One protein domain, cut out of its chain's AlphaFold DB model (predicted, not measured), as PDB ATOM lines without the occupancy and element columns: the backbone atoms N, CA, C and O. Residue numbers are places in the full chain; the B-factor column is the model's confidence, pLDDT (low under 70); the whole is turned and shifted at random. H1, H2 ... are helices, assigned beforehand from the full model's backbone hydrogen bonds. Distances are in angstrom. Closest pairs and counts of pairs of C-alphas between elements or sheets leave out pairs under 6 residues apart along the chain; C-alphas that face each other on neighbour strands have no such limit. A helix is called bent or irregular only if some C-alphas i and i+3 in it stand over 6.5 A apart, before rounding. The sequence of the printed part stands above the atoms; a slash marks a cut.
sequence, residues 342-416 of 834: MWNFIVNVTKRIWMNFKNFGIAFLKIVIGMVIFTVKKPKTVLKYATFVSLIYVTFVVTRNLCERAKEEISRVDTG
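AT A GLANCE: This is residues 342 to 416 of the 834 residues of an uncharacterized protein of Naegleria fowleri (UniProt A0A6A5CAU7). Two long helices, H1 and H2, run nearly side by side in opposite directions and form a narrow U, with a tight turn joining them at one end. The U is loosely built: a gap lies between the two helices, and residues 342 to 360 of H1 and 397 to 414 of H2 stand free. The printed part has 75 residues with two named helices, H1 then H2, and no named strand; the class is all helix. It is only just extended, close to loose, with a radius of gyration of the C-alphas of 17.3 A, and its outline is a rod of 58 by 19 by 14 A.

HOW THE PARTS SIT: H1, residues 342 to 374, and H2, residues 379 to 414, are close but not clearly touching, with 1 pair of C-alphas within 8 A. Their closest C-alphas, those of Val 372 and Tyr 385, are 8.0 A apart. They stand at a shallow tilt of 21 degrees and run opposite ways, 12.5 A from centre to centre. In H1 every O i to N i+4 pair is within hydrogen-bond range; in H2, 30 of 32 are.

IN THESE COORDINATES: H1 begins at C-alpha 342, (224.136, 179.194, 210.228), and measures 46.5 A to C-alpha 374, (245.393, 210.973, 183.759). H2 measures 51.9 A from C-alpha 379 to C-alpha 414, (223.528, 188.783, 220.517). H2 is neither bent nor irregular, but only just: C-alphas 380 and 383 are 6.0 A apart.

THE WHOLE: The two C-alphas farthest apart, those of Lys 377 and Gly 416, are 58.0 A apart. The printed part has no cut, and the link from H1 to H2, 4 residues, is tight. The mean pLDDT of the printed part is 73.8; among the residues under 70 are 351 to 358 and 408 to 416.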
ATOM      1  N   MET A 342     224.108 178.541 211.533       61.34
ATOM      2  CA  MET A 342     224.136 179.194 210.228       61.34
ATOM      3  C   MET A 342     224.454 180.695 210.332       61.34
ATOM      4  O   MET A 342     225.023 181.283 209.410       61.34
ATOM      5  N   TRP A 343     224.155 181.308 211.479       66.12
ATOM      6  CA  TRP A 343     224.484 182.702 211.770       66.12
ATOM      7  C   TRP A 343     225.993 182.920 211.904       66.12
ATOM      8  O   TRP A 343     226.547 183.815 211.265       66.12
ATOM      9  N   ASN A 344     226.686 182.027 212.615       57.59
ATOM     10  CA  ASN A 344     228.149 182.045 212.705       57.59
ATOM     11  C   ASN A 344     228.825 181.900 211.333       57.59
ATOM     12  O   ASN A 344     229.847 182.539 211.069       57.59
ATOM     13  N   PHE A 345     228.240 181.109 210.430       72.00
ATOM     14  CA  PHE A 345     228.715 181.005 209.051       72.00
ATOM     15  C   PHE A 345     228.551 182.329 208.290       72.00
ATOM     16  O   PHE A 345     229.520 182.821 207.708       72.00
ATOM     17  N   ILE A 346     227.370 182.960 208.355       70.31
ATOM     18  CA  ILE A 346     227.117 184.260 207.714       70.31
ATOM     19  C   ILE A 346     228.068 185.327 208.262       70.31
ATOM     20  O   ILE A 346     228.697 186.034 207.475       70.31
ATOM     21  N   VAL A 347     228.237 185.438 209.580       67.06
ATOM     22  CA  VAL A 347     229.131 186.435 210.194       67.06
ATOM     23  C   VAL A 347     230.574 186.241 209.721       67.06
ATOM     24  O   VAL A 347     231.230 187.209 209.326       67.06
ATOM     25  N   ASN A 348     231.062 184.999 209.664       62.84
ATOM     26  CA  ASN A 348     232.414 184.701 209.190       62.84
ATOM     27  C   ASN A 348     232.605 184.998 207.696       62.84
ATOM     28  O   ASN A 348     233.621 185.590 207.314       62.84
ATOM     29  N   VAL A 349     231.626 184.659 206.851       72.19
ATOM     30  CA  VAL A 349     231.651 184.983 205.416       72.19
ATOM     31  C   VAL A 349     231.618 186.498 205.210       72.19
ATOM     32  O   VAL A 349     232.448 187.036 204.478       72.19
ATOM     33  N   THR A 350     230.746 187.213 205.922       70.31
ATOM     34  CA  THR A 350     230.603 188.674 205.813       70.31
ATOM     35  C   THR A 350     231.866 189.396 206.289       70.31
ATOM     36  O   THR A 350     232.331 190.328 205.635       70.31
ATOM     37  N   LYS A 351     232.500 188.922 207.370       61.38
ATOM     38  CA  LYS A 351     233.782 189.446 207.876       61.38
ATOM     39  C   LYS A 351     234.919 189.247 206.870       61.38
ATOM     40  O   LYS A 351     235.717 190.161 206.658       61.38
ATOM     41  N   ARG A 352     234.984 188.078 206.222       66.88
ATOM     42  CA  ARG A 352     235.998 187.764 205.203       66.88
ATOM     43  C   ARG A 352     235.774 188.580 203.920       66.88
ATOM     44  O   ARG A 352     236.732 189.131 203.380       66.88
ATOM     45  N   ILE A 353     234.519 188.758 203.497       67.88
ATOM     46  CA  ILE A 353     234.140 189.659 202.394       67.88
ATOM     47  C   ILE A 353     234.516 191.108 202.723       67.88
ATOM     48  O   ILE A 353     235.110 191.776 201.883       67.88
ATOM     49  N   TRP A 354     234.253 191.586 203.943       67.88
ATOM     50  CA  TRP A 354     234.581 192.951 204.367       67.88
ATOM     51  C   TRP A 354     236.088 193.236 204.373       67.88
ATOM     52  O   TRP A 354     236.514 194.289 203.900       67.88
ATOM     53  N   MET A 355     236.920 192.299 204.851       64.38
ATOM     54  CA  MET A 355     238.383 192.458 204.786       64.38
ATOM     55  C   MET A 355     238.882 192.546 203.339       64.38
ATOM     56  O   MET A 355     239.702 193.410 203.020       64.38
ATOM     57  N   ASN A 356     238.331 191.715 202.451       68.00
ATOM     58  CA  ASN A 356     238.646 191.769 201.026       68.00
ATOM     59  C   ASN A 356     238.148 193.074 200.386       68.00
ATOM     60  O   ASN A 356     238.870 193.674 199.595       68.00
ATOM     61  N   PHE A 357     236.979 193.577 200.791       69.94
ATOM     62  CA  PHE A 357     236.436 194.858 200.332       69.94
ATOM     63  C   PHE A 357     237.249 196.061 200.808       69.94
ATOM     64  O   PHE A 357     237.394 197.021 200.058       69.94
ATOM     65  N   LYS A 358     237.814 196.033 202.021       68.62
ATOM     66  CA  LYS A 358     238.679 197.108 202.527       68.62
ATOM     67  C   LYS A 358     239.964 197.213 201.703       68.62
ATOM     68  O   LYS A 358     240.346 198.309 201.292       68.62
ATOM     69  N   ASN A 359     240.590 196.075 201.411       71.38
ATOM     70  CA  ASN A 359     241.790 196.019 200.576       71.38
ATOM     71  C   ASN A 359     241.476 196.390 199.117       71.38
ATOM     72  O   ASN A 359     242.210 197.165 198.504       71.38
ATOM     73  N   PHE A 360     240.340 195.920 198.594       77.25
ATOM     74  CA  PHE A 360     239.851 196.283 197.266       77.25
ATOM     75  C   PHE A 360     239.503 197.772 197.165       77.25
ATOM     76  O   PHE A 360     239.869 198.411 196.189       77.25
ATOM     77  N   GLY A 361     238.869 198.358 198.182       78.50
ATOM     78  CA  GLY A 361     238.503 199.772 198.223       78.50
ATOM     79  C   GLY A 361     239.721 200.695 198.206       78.50
ATOM     80  O   GLY A 361     239.723 201.685 197.481       78.50
ATOM     81  N   ILE A 362     240.793 200.340 198.923       73.94
ATOM     82  CA  ILE A 362     242.061 201.089 198.890       73.94
ATOM     83  C   ILE A 362     242.729 200.968 197.513       73.94
ATOM     84  O   ILE A 362     243.209 201.966 196.973       73.94
ATOM     85  N   ALA A 363     242.749 199.771 196.921       72.19
ATOM     86  CA  ALA A 363     243.298 199.561 195.581       72.19
ATOM     87  C   ALA A 363     242.485 200.306 194.504       72.19
ATOM     88  O   ALA A 363     243.052 200.983 193.649       72.19
ATOM     89  N   PHE A 364     241.158 200.254 194.591       76.69
ATOM     90  CA  PHE A 364     240.239 200.939 193.690       76.69
ATOM     91  C   PHE A 364     240.355 202.461 193.815       76.69
ATOM     92  O   PHE A 364     240.421 203.146 192.800       76.69
ATOM     93  N   LEU A 365     240.480 202.998 195.033       78.12
ATOM     94  CA  LEU A 365     240.705 204.427 195.254       78.12
ATOM     95  C   LEU A 365     242.016 204.896 194.606       78.12
ATOM     96  O   LEU A 365     242.033 205.940 193.963       78.12
ATOM     97  N   LYS A 366     243.094 204.104 194.698       75.69
ATOM     98  CA  LYS A 366     244.362 204.394 194.004       75.69
ATOM     99  C   LYS A 366     244.198 204.403 192.481       75.69
ATOM    100  O   LYS A 366     244.740 205.288 191.824       75.69
ATOM    101  N   ILE A 367     243.425 203.468 191.926       77.12
ATOM    102  CA  ILE A 367     243.128 203.408 190.485       77.12
ATOM    103  C   ILE A 367     242.291 204.617 190.049       77.12
ATOM    104  O   ILE A 367     242.600 205.234 189.033       77.12
ATOM    105  N   VAL A 368     241.272 204.996 190.824       74.94
ATOM    106  CA  VAL A 368     240.424 206.163 190.536       74.94
ATOM    107  C   VAL A 368     241.233 207.454 190.610       74.94
ATOM    108  O   VAL A 368     241.142 208.263 189.693       74.94
ATOM    109  N   ILE A 369     242.078 207.631 191.630       78.56
ATOM    110  CA  ILE A 369     242.982 208.788 191.730       78.56
ATOM    111  C   ILE A 369     243.933 208.824 190.526       78.56
ATOM    112  O   ILE A 369     244.072 209.867 189.891       78.56
ATOM    113  N   GLY A 370     244.517 207.682 190.146       80.38
ATOM    114  CA  GLY A 370     245.360 207.575 188.951       80.38
ATOM    115  C   GLY A 370     244.619 207.942 187.660       80.38
ATOM    116  O   GLY A 370     245.138 208.699 186.843       80.38
ATOM    117  N   MET A 371     243.376 207.481 187.493       72.38
ATOM    118  CA  MET A 371     242.541 207.814 186.334       72.38
ATOM    119  C   MET A 371     242.119 209.285 186.308       72.38
ATOM    120  O   MET A 371     242.105 209.889 185.234       72.38
ATOM    121  N   VAL A 372     241.806 209.882 187.460       71.31
ATOM    122  CA  VAL A 372     241.463 211.309 187.572       71.31
ATOM    123  C   VAL A 372     242.664 212.175 187.196       71.31
ATOM    124  O   VAL A 372     242.507 213.100 186.405       71.31
ATOM    125  N   ILE A 373     243.871 211.828 187.658       77.06
ATOM    126  CA  ILE A 373     245.116 212.524 187.285       77.06
ATOM    127  C   ILE A 373     245.390 212.393 185.775       77.06
ATOM    128  O   ILE A 373     245.797 213.358 185.131       77.06
ATOM    129  N   PHE A 374     245.112 211.231 185.176       71.69
ATOM    130  CA  PHE A 374     245.393 210.973 183.759       71.69
ATOM    131  C   PHE A 374     244.377 211.610 182.785       71.69
ATOM    132  O   PHE A 374     244.690 211.839 181.616       71.69
ATOM    133  N   THR A 375     243.152 211.916 183.229       61.06
ATOM    134  CA  THR A 375     242.039 212.342 182.349       61.06
ATOM    135  C   THR A 375     241.801 213.855 182.270       61.06
ATOM    136  O   THR A 375     240.923 214.292 181.520       61.06
ATOM    137  N   VAL A 376     242.629 214.675 182.929       63.56
ATOM    138  CA  VAL A 376     242.491 216.149 183.005       63.56
ATOM    139  C   VAL A 376     242.507 216.863 181.634       63.56
ATOM    140  O   VAL A 376     242.093 218.012 181.528       63.56
ATOM    141  N   LYS A 377     242.876 216.201 180.529       67.25
ATOM    142  CA  LYS A 377     242.932 216.831 179.193       67.25
ATOM    143  C   LYS A 377     241.588 217.012 178.462       67.25
ATOM    144  O   LYS A 377     241.586 217.637 177.404       67.25
ATOM    145  N   LYS A 378     240.444 216.497 178.947       70.56
ATOM    146  CA  LYS A 378     239.137 216.677 178.264       70.56
ATOM    147  C   LYS A 378     237.988 217.044 179.227       70.56
ATOM    148  O   LYS A 378     237.491 216.164 179.932       70.56
ATOM    149  N   PRO A 379     237.471 218.290 179.202       71.94
ATOM    150  CA  PRO A 379     236.547 218.808 180.222       71.94
ATOM    151  C   PRO A 379     235.168 218.127 180.236       71.94
ATOM    152  O   PRO A 379     234.579 217.944 181.297       71.94
ATOM    153  N   LYS A 380     234.658 217.661 179.086       75.88
ATOM    154  CA  LYS A 380     233.351 216.973 179.018       75.88
ATOM    155  C   LYS A 380     233.353 215.586 179.675       75.88
ATOM    156  O   LYS A 380     232.294 215.077 180.035       75.88
ATOM    157  N   THR A 381     234.521 214.967 179.837       76.56
ATOM    158  CA  THR A 381     234.651 213.651 180.476       76.56
ATOM    159  C   THR A 381     234.692 213.776 181.999       76.56
ATOM    160  O   THR A 381     234.158 212.914 182.693       76.56
ATOM    161  N   VAL A 382     235.244 214.878 182.517       78.25
ATOM    162  CA  VAL A 382     235.389 215.143 183.958       78.25
ATOM    163  C   VAL A 382     234.033 215.155 184.667       78.25
ATOM    164  O   VAL A 382     233.900 214.543 185.722       78.25
ATOM    165  N   LEU A 383     232.996 215.745 184.061       79.38
ATOM    166  CA  LEU A 383     231.661 215.803 184.671       79.38
ATOM    167  C   LEU A 383     231.019 214.412 184.839       79.38
ATOM    168  O   LEU A 383     230.368 214.157 185.848       79.38
ATOM    169  N   LYS A 384     231.238 213.490 183.889       78.81
ATOM    170  CA  LYS A 384     230.745 212.102 183.981       78.81
ATOM    171  C   LYS A 384     231.502 211.286 185.031       78.81
ATOM    172  O   LYS A 384     230.912 210.435 185.689       78.81
ATOM    173  N   TYR A 385     232.799 211.546 185.196       79.50
ATOM    174  CA  TYR A 385     233.586 210.912 186.252       79.50
ATOM    175  C   TYR A 385     233.236 211.470 187.632       79.50
ATOM    176  O   TYR A 385     233.118 210.694 188.573       79.50
ATOM    177  N   ALA A 386     232.990 212.776 187.754       78.88
ATOM    178  CA  ALA A 386     232.577 213.391 189.011       78.88
ATOM    179  C   ALA A 386     231.234 212.832 189.506       78.88
ATOM    180  O   ALA A 386     231.123 212.458 190.671       78.88
ATOM    181  N   THR A 387     230.234 212.685 188.630       80.38
ATOM    182  CA  THR A 387     228.951 212.068 189.011       80.38
ATOM    183  C   THR A 387     229.103 210.597 189.392       80.38
ATOM    184  O   THR A 387     228.481 210.152 190.355       80.38
ATOM    185  N   PHE A 388     229.969 209.848 188.705       83.75
ATOM    186  CA  PHE A 388     230.254 208.451 189.038       83.75
ATOM    187  C   PHE A 388     230.977 208.292 190.386       83.75
ATOM    188  O   PHE A 388     230.587 207.457 191.199       83.75
ATOM    189  N   VAL A 389     231.991 209.119 190.660       84.25
ATOM    190  CA  VAL A 389     232.715 209.117 191.943       84.25
ATOM    191  C   VAL A 389     231.789 209.533 193.086       84.25
ATOM    192  O   VAL A 389     231.800 208.886 194.131       84.25
ATOM    193  N   SER A 390     230.930 210.535 192.875       82.56
ATOM    194  CA  SER A 390     229.904 210.922 193.849       82.56
ATOM    195  C   SER A 390     228.912 209.792 194.123       82.56
ATOM    196  O   SER A 390     228.583 209.552 195.281       82.56
ATOM    197  N   LEU A 391     228.480 209.046 193.098       90.12
ATOM    198  CA  LEU A 391     227.595 207.894 193.284       90.12
ATOM    199  C   LEU A 391     228.272 206.796 194.118       90.12
ATOM    200  O   LEU A 391     227.678 206.321 195.081       90.12
ATOM    201  N   ILE A 392     229.527 206.449 193.810       87.88
ATOM    202  CA  ILE A 392     230.304 205.466 194.584       87.88
ATOM    203  C   ILE A 392     230.487 205.927 196.029       87.88
ATOM    204  O   ILE A 392     230.337 205.127 196.951       87.88
ATOM    205  N   TYR A 393     230.787 207.209 196.235       87.06
ATOM    206  CA  TYR A 393     230.945 207.774 197.569       87.06
ATOM    207  C   TYR A 393     229.640 207.700 198.369       87.06
ATOM    208  O   TYR A 393     229.648 207.226 199.502       87.06
ATOM    209  N   VAL A 394     228.506 208.077 197.769       91.75
ATOM    210  CA  VAL A 394     227.185 207.966 198.405       91.75
ATOM    211  C   VAL A 394     226.859 206.508 198.726       91.75
ATOM    212  O   VAL A 394     226.450 206.221 199.847       91.75
ATOM    213  N   THR A 395     227.099 205.569 197.803       89.75
ATOM    214  CA  THR A 395     226.903 204.138 198.073       89.75
ATOM    215  C   THR A 395     227.780 203.670 199.231       89.75
ATOM    216  O   THR A 395     227.273 203.031 200.145       89.75
ATOM    217  N   PHE A 396     229.061 204.044 199.263       90.25
ATOM    218  CA  PHE A 396     229.969 203.683 200.352       90.25
ATOM    219  C   PHE A 396     229.510 204.240 201.707       90.25
ATOM    220  O   PHE A 396     229.506 203.510 202.698       90.25
ATOM    221  N   VAL A 397     229.082 205.506 201.760       89.81
ATOM    222  CA  VAL A 397     228.563 206.137 202.985       89.81
ATOM    223  C   VAL A 397     227.277 205.453 203.452       89.81
ATOM    224  O   VAL A 397     227.151 205.136 204.633       89.81
ATOM    225  N   VAL A 398     226.348 205.159 202.537       93.31
ATOM    226  CA  VAL A 398     225.103 204.447 202.858       93.31
ATOM    227  C   VAL A 398     225.400 203.029 203.349       93.31
ATOM    228  O   VAL A 398     224.880 202.633 204.388       93.31
ATOM    229  N   THR A 399     226.275 202.277 202.676       89.94
ATOM    230  CA  THR A 399     226.665 200.924 203.100       89.94
ATOM    231  C   THR A 399     227.371 200.937 204.450       89.94
ATOM    232  O   THR A 399     227.079 200.089 205.287       89.94
ATOM    233  N   ARG A 400     228.255 201.911 204.708       89.81
ATOM    234  CA  ARG A 400     228.899 202.071 206.017       89.81
ATOM    235  C   ARG A 400     227.868 202.347 207.111       89.81
ATOM    236  O   ARG A 400     227.905 201.681 208.137       89.81
ATOM    237  N   ASN A 401     226.933 203.267 206.880       86.06
ATOM    238  CA  ASN A 401     225.885 203.588 207.851       86.06
ATOM    239  C   ASN A 401     224.937 202.405 208.097       86.06
ATOM    240  O   ASN A 401     224.548 202.159 209.235       86.06
ATOM    241  N   LEU A 402     224.594 201.643 207.053       90.25
ATOM    242  CA  LEU A 402     223.820 200.406 207.188       90.25
ATOM    243  C   LEU A 402     224.603 199.325 207.941       90.25
ATOM    244  O   LEU A 402     224.009 198.595 208.724       90.25
ATOM    245  N   CYS A 403     225.920 199.233 207.743       89.06
ATOM    246  CA  CYS A 403     226.772 198.270 208.436       89.06
ATOM    247  C   CYS A 403     226.946 198.619 209.922       89.06
ATOM    248  O   CYS A 403     226.849 197.725 210.754       89.06
ATOM    249  N   GLU A 404     227.124 199.898 210.273       83.62
ATOM    250  CA  GLU A 404     227.158 200.334 211.679       83.62
ATOM    251  C   GLU A 404     225.798 200.131 212.362       83.62
ATOM    252  O   GLU A 404     225.750 199.577 213.456       83.62
ATOM    253  N   ARG A 405     224.677 200.445 211.689       78.69
ATOM    254  CA  ARG A 405     223.338 200.111 212.213       78.69
ATOM    255  C   ARG A 405     223.134 198.613 212.378       78.69
ATOM    256  O   ARG A 405     222.612 198.193 213.402       78.69
ATOM    257  N   ALA A 406     223.553 197.808 211.404       78.00
ATOM    258  CA  ALA A 406     223.480 196.357 211.509       78.00
ATOM    259  C   ALA A 406     224.354 195.854 212.660       78.00
ATOM    260  O   ALA A 406     223.941 194.955 213.367       78.00
ATOM    261  N   LYS A 407     225.526 196.444 212.902       74.62
ATOM    262  CA  LYS A 407     226.387 196.093 214.035       74.62
ATOM    263  C   LYS A 407     225.747 196.453 215.379       74.62
ATOM    264  O   LYS A 407     225.831 195.650 216.301       74.62
ATOM    265  N   GLU A 408     225.075 197.601 215.483       67.25
ATOM    266  CA  GLU A 408     224.270 197.960 216.659       67.25
ATOM    267  C   GLU A 408     223.090 196.994 216.853       67.25
ATOM    268  O   GLU A 408     222.883 196.497 217.958       67.25
ATOM    269  N   GLU A 409     222.356 196.657 215.789       65.75
ATOM    270  CA  GLU A 409     221.259 195.679 215.833       65.75
ATOM    271  C   GLU A 409     221.758 194.277 216.203       65.75
ATOM    272  O   GLU A 409     221.170 193.630 217.060       65.75
ATOM    273  N   ILE A 410     222.876 193.830 215.630       59.25
ATOM    274  CA  ILE A 410     223.516 192.547 215.940       59.25
ATOM    275  C   ILE A 410     223.990 192.539 217.391       59.25
ATOM    276  O   ILE A 410     223.756 191.558 218.081       59.25
ATOM    277  N   SER A 411     224.569 193.635 217.893       55.34
ATOM    278  CA  SER A 411     224.949 193.728 219.308       55.34
ATOM    279  C   SER A 411     223.744 193.655 220.248       55.34
ATOM    280  O   SER A 411     223.869 193.113 221.337       55.34
ATOM    281  N   ARG A 412     222.564 194.131 219.819       53.62
ATOM    282  CA  ARG A 412     221.309 193.981 220.573       53.62
ATOM    283  C   ARG A 412     220.735 192.564 220.481       53.62
ATOM    284  O   ARG A 412     220.193 192.070 221.464       53.62
ATOM    285  N   VAL A 413     220.865 191.904 219.330       54.12
ATOM    286  CA  VAL A 413     220.371 190.533 219.107       54.12
ATOM    287  C   VAL A 413     221.260 189.490 219.800       54.12
ATOM    288  O   VAL A 413     220.726 188.582 220.433       54.12
ATOM    289  N   ASP A 414     222.587 189.655 219.787       49.78
ATOM    290  CA  ASP A 414     223.528 188.783 220.517       49.78
ATOM    291  C   ASP A 414     223.372 188.897 222.043       49.78
ATOM    292  O   ASP A 414     223.730 187.973 222.770       49.78
ATOM    293  N   THR A 415     222.800 189.992 222.556       52.12
ATOM    294  CA  THR A 415     222.526 190.138 223.997       52.12
ATOM    295  C   THR A 415     221.212 189.505 224.459       52.12
ATOM    296  O   THR A 415     220.975 189.454 225.662       52.12
ATOM    297  N   GLY A 416     220.351 189.049 223.540       46.59
ATOM    298  CA  GLY A 416     218.991 188.614 223.872       46.59
ATOM    299  C   GLY A 416     218.813 187.117 224.133       46.59
ATOM    300  O   GLY A 416     218.098 186.749 225.056       46.59
TER     301      GLY A 416